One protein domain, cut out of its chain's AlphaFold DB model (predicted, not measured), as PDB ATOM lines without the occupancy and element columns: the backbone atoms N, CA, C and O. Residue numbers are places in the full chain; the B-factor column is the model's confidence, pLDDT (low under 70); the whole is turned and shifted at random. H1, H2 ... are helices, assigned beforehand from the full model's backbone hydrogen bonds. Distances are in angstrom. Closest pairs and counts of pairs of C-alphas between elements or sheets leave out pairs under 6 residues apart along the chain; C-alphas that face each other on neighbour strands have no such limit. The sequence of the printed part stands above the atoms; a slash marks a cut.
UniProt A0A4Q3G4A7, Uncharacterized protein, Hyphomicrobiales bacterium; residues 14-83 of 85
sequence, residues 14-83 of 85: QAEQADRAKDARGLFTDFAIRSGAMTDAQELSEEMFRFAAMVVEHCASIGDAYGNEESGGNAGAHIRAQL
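This is residues 14 to 83 of the 85 residues of an uncharacterized protein of Hyphomicrobiales bacterium (UniProt A0A4Q3G4A7). Long helix H3 lies along the longest axis, short H4 folds back on its later half, H2 stands crosswise near its start, and residues 14 to 20, with H1, stick out. Of 70 printed residues, 43 are in helices H1 to H4; no named strand: all helix. The whole is loose: radius of gyration of the C-alphas 14.6 A, spans 44 by 30 by 18 A.

H1, residues 14 to 19, is apart from H2, residues 24 to 34. H2 only just touches H3, residues 46 to 64, with 3 C-alpha pairs within 8 A, at residues 49 to 52 alone; closest C-alphas Arg 25 and Phe 49, 6.7 A; about perpendicular, 78 degrees. H4, residues 75 to 81, makes a helical hairpin with H3 and touches it at residues 56 to 64 of H3 alone; closest C-alphas Ala 60 and Gly 76, 3.8 A; opposite ways at a steep tilt of 38 degrees, only just steep. H1 has 0 of 2 O i to N i+4 and 1 of 3 O i to N i+3 pairs within hydrogen-bond range.

C-alpha 14 is at (-32.811, -12.289, 20.520); H3 spans 26.5 A.

The printed part has no cut; the H2 to H3 link is long.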
ATOM      1  N   GLN A  14     -33.659 -12.093  21.703       48.62
ATOM      2  CA  GLN A  14     -32.811 -12.289  20.520       48.62
ATOM      3  C   GLN A  14     -31.319 -12.188  20.856       48.62
ATOM      4  O   GLN A  14     -30.507 -12.858  20.225       48.62
ATOM      5  N   ALA A  15     -30.959 -11.408  21.880       43.22
ATOM      6  CA  ALA A  15     -29.588 -11.329  22.379       43.22
ATOM      7  C   ALA A  15     -29.216 -12.523  23.283       43.22
ATOM      8  O   ALA A  15     -28.075 -12.969  23.254       43.22
ATOM      9  N   GLU A  16     -30.170 -13.099  24.023       40.31
ATOM     10  CA  GLU A  16     -29.949 -14.295  24.858       40.31
ATOM     11  C   GLU A  16     -29.858 -15.608  24.056       40.31
ATOM     12  O   GLU A  16     -29.364 -16.612  24.566       40.31
ATOM     13  N   GLN A  17     -30.289 -15.628  22.788       47.16
ATOM     14  CA  GLN A  17     -30.095 -16.790  21.906       47.16
ATOM     15  C   GLN A  17     -28.664 -16.916  21.364       47.16
ATOM     16  O   GLN A  17     -28.292 -17.989  20.896       47.16
ATOM     17  N   ALA A  18     -27.857 -15.855  21.438       42.78
ATOM     18  CA  ALA A  18     -26.510 -15.839  20.872       42.78
ATOM     19  C   ALA A  18     -25.441 -16.485  21.773       42.78
ATOM     20  O   ALA A  18     -24.338 -16.725  21.291       42.78
ATOM     21  N   ASP A  19     -25.762 -16.785  23.037       43.19
ATOM     22  CA  ASP A  19     -24.772 -17.197  24.045       43.19
ATOM     23  C   ASP A  19     -25.177 -18.463  24.821       43.19
ATOM     24  O   ASP A  19     -24.696 -18.733  25.922       43.19
ATOM     25  N   ARG A  20     -26.075 -19.282  24.253       49.84
ATOM     26  CA  ARG A  20     -26.188 -20.670  24.713       49.84
ATOM     27  C   ARG A  20     -24.948 -21.393  24.217       49.84
ATOM     28  O   ARG A  20     -24.832 -21.638  23.016       49.84
ATOM     29  N   ALA A  21     -24.046 -21.715  25.139       47.59
ATOM     30  CA  ALA A  21     -23.050 -22.753  24.932       47.59
ATOM     31  C   ALA A  21     -23.736 -23.915  24.192       47.59
ATOM     32  O   ALA A  21     -24.816 -24.369  24.594       47.59
ATOM     33  N   LYS A  22     -23.247 -24.213  22.984       58.47
ATOM     34  CA  LYS A  22     -23.937 -25.121  22.073       58.47
ATOM     35  C   LYS A  22     -23.716 -26.531  22.578       58.47
ATOM     36  O   LYS A  22     -22.811 -27.207  22.092       58.47
ATOM     37  N   ASP A  23     -24.605 -26.971  23.466       79.56
ATOM     38  CA  ASP A  23     -24.689 -28.378  23.809       79.56
ATOM     39  C   ASP A  23     -24.739 -29.203  22.508       79.56
ATOM     40  O   ASP A  23     -25.233 -28.756  21.459       79.56
ATOM     41  N   ALA A  24     -24.170 -30.410  22.534       86.94
ATOM     42  CA  ALA A  24     -24.057 -31.243  21.334       86.94
ATOM     43  C   ALA A  24     -25.401 -31.400  20.593       86.94
ATOM     44  O   ALA A  24     -25.439 -31.553  19.371       86.94
ATOM     45  N   ARG A  25     -26.519 -31.334  21.326       88.81
ATOM     46  CA  ARG A  25     -27.868 -31.475  20.787       88.81
ATOM     47  C   ARG A  25     -28.284 -30.254  19.972       88.81
ATOM     48  O   ARG A  25     -28.809 -30.425  18.872       88.81
ATOM     49  N   GLY A  26     -27.999 -29.048  20.444       88.19
ATOM     50  CA  GLY A  26     -28.179 -27.800  19.713       88.19
ATOM     51  C   GLY A  26     -27.310 -27.750  18.458       88.19
ATOM     52  O   GLY A  26     -27.806 -27.432  17.380       88.19
ATOM     53  N   LEU A  27     -26.046 -28.171  18.555       89.62
ATOM     54  CA  LEU A  27     -25.143 -28.222  17.400       89.62
ATOM     55  C   LEU A  27     -25.640 -29.192  16.313       89.62
ATOM     56  O   LEU A  27     -25.663 -28.852  15.127       89.62
ATOM     57  N   PHE A  28     -26.071 -30.395  16.697       92.06
ATOM     58  CA  PHE A  28     -26.605 -31.371  15.742       92.06
ATOM     59  C   PHE A  28     -27.957 -30.947  15.168       92.06
ATOM     60  O   PHE A  28     -28.214 -31.187  13.988       92.06
ATOM     61  N   THR A  29     -28.789 -30.266  15.959       91.19
ATOM     62  CA  THR A  29     -30.046 -29.663  15.494       91.19
ATOM     63  C   THR A  29     -29.775 -28.616  14.412       91.19
ATOM     64  O   THR A  29     -30.354 -28.696  13.327       91.19
ATOM     65  N   ASP A  30     -28.822 -27.709  14.641       90.12
ATOM     66  CA  ASP A  30     -28.397 -26.712  13.651       90.12
ATOM     67  C   ASP A  30     -27.911 -27.372  12.350       90.12
ATOM     68  O   ASP A  30     -28.250 -26.928  11.250       90.12
ATOM     69  N   PHE A  31     -27.116 -28.442  12.444       91.81
ATOM     70  CA  PHE A  31     -26.644 -29.176  11.267       91.81
ATOM     71  C   PHE A  31     -27.773 -29.892  10.521       91.81
ATOM     72  O   PHE A  31     -27.800 -29.866   9.286       91.81
ATOM     73  N   ALA A  32     -28.726 -30.492  11.233       90.81
ATOM     74  CA  ALA A  32     -29.890 -31.131  10.629       90.81
ATOM     75  C   ALA A  32     -30.761 -30.113   9.868       90.81
ATOM     76  O   ALA A  32     -31.164 -30.379   8.737       90.81
ATOM     77  N   ILE A  33     -30.964 -28.918  10.432       90.75
ATOM     78  CA  ILE A  33     -31.695 -27.832   9.764       90.75
ATOM     79  C   ILE A  33     -30.926 -27.330   8.537       90.75
ATOM     80  O   ILE A  33     -31.470 -27.259   7.436       90.75
ATOM     81  N   ARG A  34     -29.628 -27.033   8.684       91.00
ATOM     82  CA  ARG A  34     -28.793 -26.507   7.587       91.00
ATOM     83  C   ARG A  34     -28.613 -27.486   6.428       91.00
ATOM     84  O   ARG A  34     -28.404 -27.046   5.302       91.00
ATOM     85  N   SER A  35     -28.664 -28.788   6.697       92.06
ATOM     86  CA  SER A  35     -28.599 -29.832   5.666       92.06
ATOM     87  C   SER A  35     -29.939 -30.087   4.968       92.06
ATOM     88  O   SER A  35     -29.971 -30.811   3.976       92.06
ATOM     89  N   GLY A  36     -31.037 -29.497   5.456       90.31
ATOM     90  CA  GLY A  36     -32.392 -29.747   4.961       90.31
ATOM     91  C   GLY A  36     -32.984 -31.084   5.414       90.31
ATOM     92  O   GLY A  36     -34.048 -31.468   4.934       90.31
ATOM     93  N   ALA A  37     -32.317 -31.796   6.328       87.88
ATOM     94  CA  ALA A  37     -32.821 -33.042   6.901       87.88
ATOM     95  C   ALA A  37     -33.986 -32.810   7.878       87.88
ATOM     96  O   ALA A  37     -34.765 -33.727   8.133       87.88
ATOM     97  N   MET A  38     -34.095 -31.598   8.427       90.06
ATOM     98  CA  MET A  38     -35.101 -31.217   9.413       90.06
ATOM     99  C   MET A  38     -35.507 -29.747   9.240       90.06
ATOM    100  O   MET A  38     -34.744 -28.946   8.702       90.06
ATOM    101  N   THR A  39     -36.699 -29.378   9.705       85.50
ATOM    102  CA  THR A  39     -37.130 -27.973   9.833       85.50
ATOM    103  C   THR A  39     -36.937 -27.459  11.262       85.50
ATOM    104  O   THR A  39     -36.873 -28.252  12.195       85.50
ATOM    105  N   ASP A  40     -36.951 -26.145  11.466       78.56
ATOM    106  CA  ASP A  40     -36.892 -25.503  12.793       78.56
ATOM    107  C   ASP A  40     -38.080 -25.831  13.721       78.56
ATOM    108  O   ASP A  40     -37.962 -25.742  14.939       78.56
ATOM    109  N   ALA A  41     -39.212 -26.257  13.159       69.94
ATOM    110  CA  ALA A  41     -40.391 -26.694  13.907       69.94
ATOM    111  C   ALA A  41     -40.276 -28.109  14.511       69.94
ATOM    112  O   ALA A  41     -41.189 -28.548  15.214       69.94
ATOM    113  N   GLN A  42     -39.211 -28.852  14.203       75.38
ATOM    114  CA  GLN A  42     -39.042 -30.246  14.612       75.38
ATOM    115  C   GLN A  42     -37.940 -30.377  15.664       75.38
ATOM    116  O   GLN A  42     -36.887 -29.749  15.569       75.38
ATOM    117  N   GLU A  43     -38.184 -31.220  16.666       85.56
ATOM    118  CA  GLU A  43     -37.165 -31.592  17.643       85.56
ATOM    119  C   GLU A  43     -36.284 -32.715  17.081       85.56
ATOM    120  O   GLU A  43     -36.783 -33.667  16.474       85.56
ATOM    121  N   LEU A  44     -34.971 -32.626  17.316       88.56
ATOM    122  CA  LEU A  44     -34.042 -33.699  16.980       88.56
ATOM    123  C   LEU A  44     -34.423 -34.967  17.757       88.56
ATOM    124  O   LEU A  44     -34.444 -34.971  18.992       88.56
ATOM    125  N   SER A  45     -34.711 -36.057  17.046       91.00
ATOM    126  CA  SER A  45     -35.026 -37.327  17.704       91.00
ATOM    127  C   SER A  45     -33.815 -37.881  18.459       91.00
ATOM    128  O   SER A  45     -32.659 -37.645  18.092       91.00
ATOM    129  N   GLU A  46     -34.073 -38.656  19.513       91.88
ATOM    130  CA  GLU A  46     -33.026 -39.316  20.300       91.88
ATOM    131  C   GLU A  46     -32.178 -40.275  19.454       91.88
ATOM    132  O   GLU A  46     -30.962 -40.364  19.629       91.88
ATOM    133  N   GLU A  47     -32.792 -40.974  18.501       93.25
ATOM    134  CA  GLU A  47     -32.104 -41.886  17.591       93.25
ATOM    135  C   GLU A  47     -31.137 -41.133  16.673       93.25
ATOM    136  O   GLU A  47     -29.998 -41.568  16.493       93.25
ATOM    137  N   MET A  48     -31.564 -39.985  16.136       91.31
ATOM    138  CA  MET A  48     -30.730 -39.154  15.269       91.31
ATOM    139  C   MET A  48     -29.592 -38.504  16.058       91.31
ATOM    140  O   MET A  48     -28.454 -38.480  15.587       91.31
ATOM    141  N   PHE A  49     -29.868 -38.043  17.280       93.12
ATOM    142  CA  PHE A  49     -28.847 -37.529  18.190       93.12
ATOM    143  C   PHE A  49     -27.773 -38.584  18.489       93.12
ATOM    144  O   PHE A  49     -26.581 -38.317  18.327       93.12
ATOM    145  N   ARG A  50     -28.174 -39.808  18.863       93.19
ATOM    146  CA  ARG A  50     -27.236 -40.912  19.129       93.19
ATOM    147  C   ARG A  50     -26.428 -41.290  17.894       93.19
ATOM    148  O   ARG A  50     -25.222 -41.495  18.003       93.19
ATOM    149  N   PHE A  51     -27.071 -41.364  16.730       94.38
ATOM    150  CA  PHE A  51     -26.386 -41.641  15.472       94.38
ATOM    151  C   PHE A  51     -25.332 -40.570  15.158       94.38
ATOM    152  O   PHE A  51     -24.176 -40.907  14.905       94.38
ATOM    153  N   ALA A  52     -25.694 -39.288  15.246       94.00
ATOM    154  CA  ALA A  52     -24.764 -38.182  15.032       94.00
ATOM    155  C   ALA A  52     -23.589 -38.225  16.024       94.00
ATOM    156  O   ALA A  52     -22.436 -38.110  15.610       94.00
ATOM    157  N   ALA A  53     -23.858 -38.486  17.307       92.81
ATOM    158  CA  ALA A  53     -22.819 -38.642  18.322       92.81
ATOM    159  C   ALA A  53     -21.849 -39.793  17.994       92.81
ATOM    160  O   ALA A  53     -20.638 -39.626  18.123       92.81
ATOM    161  N   MET A  54     -22.352 -40.936  17.511       96.00
ATOM    162  CA  MET A  54     -21.507 -42.058  17.081       96.00
ATOM    163  C   MET A  54     -20.620 -41.702  15.885       96.00
ATOM    164  O   MET A  54     -19.447 -42.073  15.865       96.00
ATOM    165  N   VAL A  55     -21.162 -40.990  14.893       95.38
ATOM    166  CA  VAL A  55     -20.388 -40.540  13.728       95.38
ATOM    167  C   VAL A  55     -19.262 -39.606  14.169       95.38
ATOM    168  O   VAL A  55     -18.117 -39.799  13.760       95.38
ATOM    169  N   VAL A  56     -19.556 -38.637  15.040       94.19
ATOM    170  CA  VAL A  56     -18.535 -37.704  15.533       94.19
ATOM    171  C   VAL A  56     -17.482 -38.417  16.379       94.19
ATOM    172  O   VAL A  56     -16.295 -38.156  16.194       94.19
ATOM    173  N   GLU A  57     -17.872 -39.359  17.240       93.62
ATOM    174  CA  GLU A  57     -16.917 -40.157  18.020       93.62
ATOM    175  C   GLU A  57     -16.014 -41.001  17.112       93.62
ATOM    176  O   GLU A  57     -14.807 -41.089  17.342       93.62
ATOM    177  N   HIS A  58     -16.554 -41.564  16.029       95.31
ATOM    178  CA  HIS A  58     -15.740 -42.268  15.045       95.31
ATOM    179  C   HIS A  58     -14.713 -41.331  14.390       95.31
ATOM    180  O   HIS A  58     -13.529 -41.663  14.332       95.31
ATOM    181  N   CYS A  59     -15.121 -40.133  13.969       92.62
ATOM    182  CA  CYS A  59     -14.197 -39.130  13.435       92.62
ATOM    183  C   CYS A  59     -13.138 -38.702  14.465       92.62
ATOM    184  O   CYS A  59     -11.962 -38.579  14.117       92.62
ATOM    185  N   ALA A  60     -13.527 -38.526  15.731       91.88
ATOM    186  CA  ALA A  60     -12.600 -38.221  16.813       91.88
ATOM    187  C   ALA A  60     -11.563 -39.340  16.994       91.88
ATOM    188  O   ALA A  60     -10.373 -39.048  17.095       91.88
ATOM    189  N   SER A  61     -11.984 -40.607  16.921       91.75
ATOM    190  CA  SER A  61     -11.080 -41.762  17.015       91.75
ATOM    191  C   SER A  61     -10.021 -41.799  15.908       91.75
ATOM    192  O   SER A  61      -8.876 -42.168  16.154       91.75
ATOM    193  N   ILE A  62     -10.363 -41.352  14.693       91.50
ATOM    194  CA  ILE A  62      -9.393 -41.214  13.596       91.50
ATOM    195  C   ILE A  62      -8.383 -40.113  13.938       91.50
ATOM    196  O   ILE A  62      -7.183 -40.288  13.734       91.50
ATOM    197  N   GLY A  63      -8.862 -38.992  14.485       87.38
ATOM    198  CA  GLY A  63      -8.041 -37.863  14.924       87.38
ATOM    199  C   GLY A  63      -7.121 -38.168  16.110       87.38
ATOM    200  O   GLY A  63      -6.092 -37.505  16.255       87.38
ATOM    201  N   ASP A  64      -7.445 -39.172  16.930       86.56
ATOM    202  CA  ASP A  64      -6.611 -39.590  18.065       86.56
ATOM    203  C   ASP A  64      -5.219 -40.065  17.612       86.56
ATOM    204  O   ASP A  64      -4.237 -39.860  18.324       86.56
ATOM    205  N   ALA A  65      -5.111 -40.630  16.403       82.31
ATOM    206  CA  ALA A  65      -3.846 -41.089  15.824       82.31
ATOM    207  C   ALA A  65      -2.910 -39.949  15.368       82.31
ATOM    208  O   ALA A  65      -1.741 -40.200  15.086       82.31
ATOM    209  N   TYR A  66      -3.402 -38.706  15.298       79.00
ATOM    210  CA  TYR A  66      -2.679 -37.553  14.746       79.00
ATOM    211  C   TYR A  66      -2.312 -36.512  15.818       79.00
ATOM    212  O   TYR A  66      -2.441 -35.307  15.603       79.00
ATOM    213  N   GLY A  67      -1.878 -36.962  16.996       73.25
ATOM    214  CA  GLY A  67      -1.434 -36.075  18.076       73.25
ATOM    215  C   GLY A  67      -0.067 -35.439  17.821       73.25
ATOM    216  O   GLY A  67       0.870 -36.126  17.424       73.25
ATOM    217  N   ASN A  68       0.056 -34.139  18.104       67.94
ATOM    218  CA  ASN A  68       1.348 -33.475  18.261       67.94
ATOM    219  C   ASN A  68       1.448 -32.944  19.696       67.94
ATOM    220  O   ASN A  68       0.750 -31.995  20.059       67.94
ATOM    221  N   GLU A  69       2.319 -33.554  20.503       65.00
ATOM    222  CA  GLU A  69       2.529 -33.181  21.908       65.00
ATOM    223  C   GLU A  69       2.972 -31.715  22.068       65.00
ATOM    224  O   GLU A  69       2.602 -31.076  23.050       65.00
ATOM    225  N   GLU A  70       3.657 -31.130  21.076       66.12
ATOM    226  CA  GLU A  70       4.035 -29.706  21.091       66.12
ATOM    227  C   GLU A  70       2.863 -28.754  20.804       66.12
ATOM    228  O   GLU A  70       2.916 -27.582  21.167       66.12
ATOM    229  N   SER A  71       1.793 -29.229  20.155       67.69
ATOM    230  CA  SER A  71       0.643 -28.401  19.742       67.69
ATOM    231  C   SER A  71      -0.528 -28.430  20.729       67.69
ATOM    232  O   SER A  71      -1.583 -27.867  20.444       67.69
ATOM    233  N   GLY A  72      -0.357 -29.059  21.896       65.25
ATOM    234  CA  GLY A  72      -1.349 -29.020  22.971       65.25
ATOM    235  C   GLY A  72      -2.482 -30.046  22.869       65.25
ATOM    236  O   GLY A  72      -3.489 -29.886  23.556       65.25
ATOM    237  N   GLY A  73      -2.337 -31.107  22.066       79.06
ATOM    238  CA  GLY A  73      -3.299 -32.212  22.043       79.06
ATOM    239  C   GLY A  73      -3.354 -32.988  20.727       79.06
ATOM    240  O   GLY A  73      -2.538 -32.799  19.824       79.06
ATOM    241  N   ASN A  74      -4.339 -33.885  20.624       87.06
ATOM    242  CA  ASN A  74      -4.681 -34.572  19.380       87.06
ATOM    243  C   ASN A  74      -6.024 -34.062  18.828       87.06
ATOM    244  O   ASN A  74      -6.856 -33.522  19.562       87.06
ATOM    245  N   ALA A  75      -6.239 -34.232  17.522       87.25
ATOM    246  CA  ALA A  75      -7.444 -33.748  16.852       87.25
ATOM    247  C   ALA A  75      -8.732 -34.358  17.436       87.25
ATOM    248  O   ALA A  75      -9.751 -33.674  17.521       87.25
ATOM    249  N   GLY A  76      -8.685 -35.611  17.897       88.75
ATOM    250  CA  GLY A  76      -9.819 -36.270  18.544       88.75
ATOM    251  C   GLY A  76     -10.237 -35.605  19.858       88.75
ATOM    252  O   GLY A  76     -11.424 -35.397  20.102       88.75
ATOM    253  N   ALA A  77      -9.278 -35.199  20.686       87.62
ATOM    254  CA  ALA A  77      -9.508 -34.470  21.925       87.62
ATOM    255  C   ALA A  77     -10.143 -33.100  21.651       87.62
ATOM    256  O   ALA A  77     -11.099 -32.724  22.330       87.62
ATOM    257  N   HIS A  78      -9.685 -32.396  20.612       87.44
ATOM    258  CA  HIS A  78     -10.294 -31.132  20.195       87.44
ATOM    259  C   HIS A  78     -11.739 -31.310  19.715       87.44
ATOM    260  O   HIS A  78     -12.604 -30.530  20.105       87.44
ATOM    261  N   ILE A  79     -12.028 -32.350  18.926       88.00
ATOM    262  CA  ILE A  79     -13.394 -32.653  18.469       88.00
ATOM    263  C   ILE A  79     -14.318 -32.933  19.661       88.00
ATOM    264  O   ILE A  79     -15.412 -32.382  19.732       88.00
ATOM    265  N   ARG A  80     -13.879 -33.748  20.630       88.38
ATOM    266  CA  ARG A  80     -14.684 -34.061  21.823       88.38
ATOM    267  C   ARG A  80     -14.898 -32.844  22.726       88.38
ATOM    268  O   ARG A  80     -15.954 -32.745  23.344       88.38
ATOM    269  N   ALA A  81     -13.931 -31.928  22.798       86.56
ATOM    270  CA  ALA A  81     -14.072 -30.687  23.558       86.56
ATOM    271  C   ALA A  81     -15.195 -29.796  23.001       86.56
ATOM    272  O   ALA A  81     -15.971 -29.252  23.773       86.56
ATOM    273  N   GLN A  82     -15.354 -29.736  21.673       82.81
ATOM    274  CA  GLN A  82     -16.411 -28.952  21.013       82.81
ATOM    275  C   GLN A  82     -17.840 -29.463  21.275       82.81
ATOM    276  O   GLN A  82     -18.796 -28.792  20.909       82.81
ATOM    277  N   LEU A  83     -18.001 -30.654  21.865       81.56
ATOM    278  CA  LEU A  83     -19.306 -31.255  22.165       81.56
ATOM    279  C   LEU A  83     -19.710 -31.155  23.647       81.56
ATOM    280  O   LEU A  83     -20.787 -31.633  24.002       81.56
TER     281      LEU A  83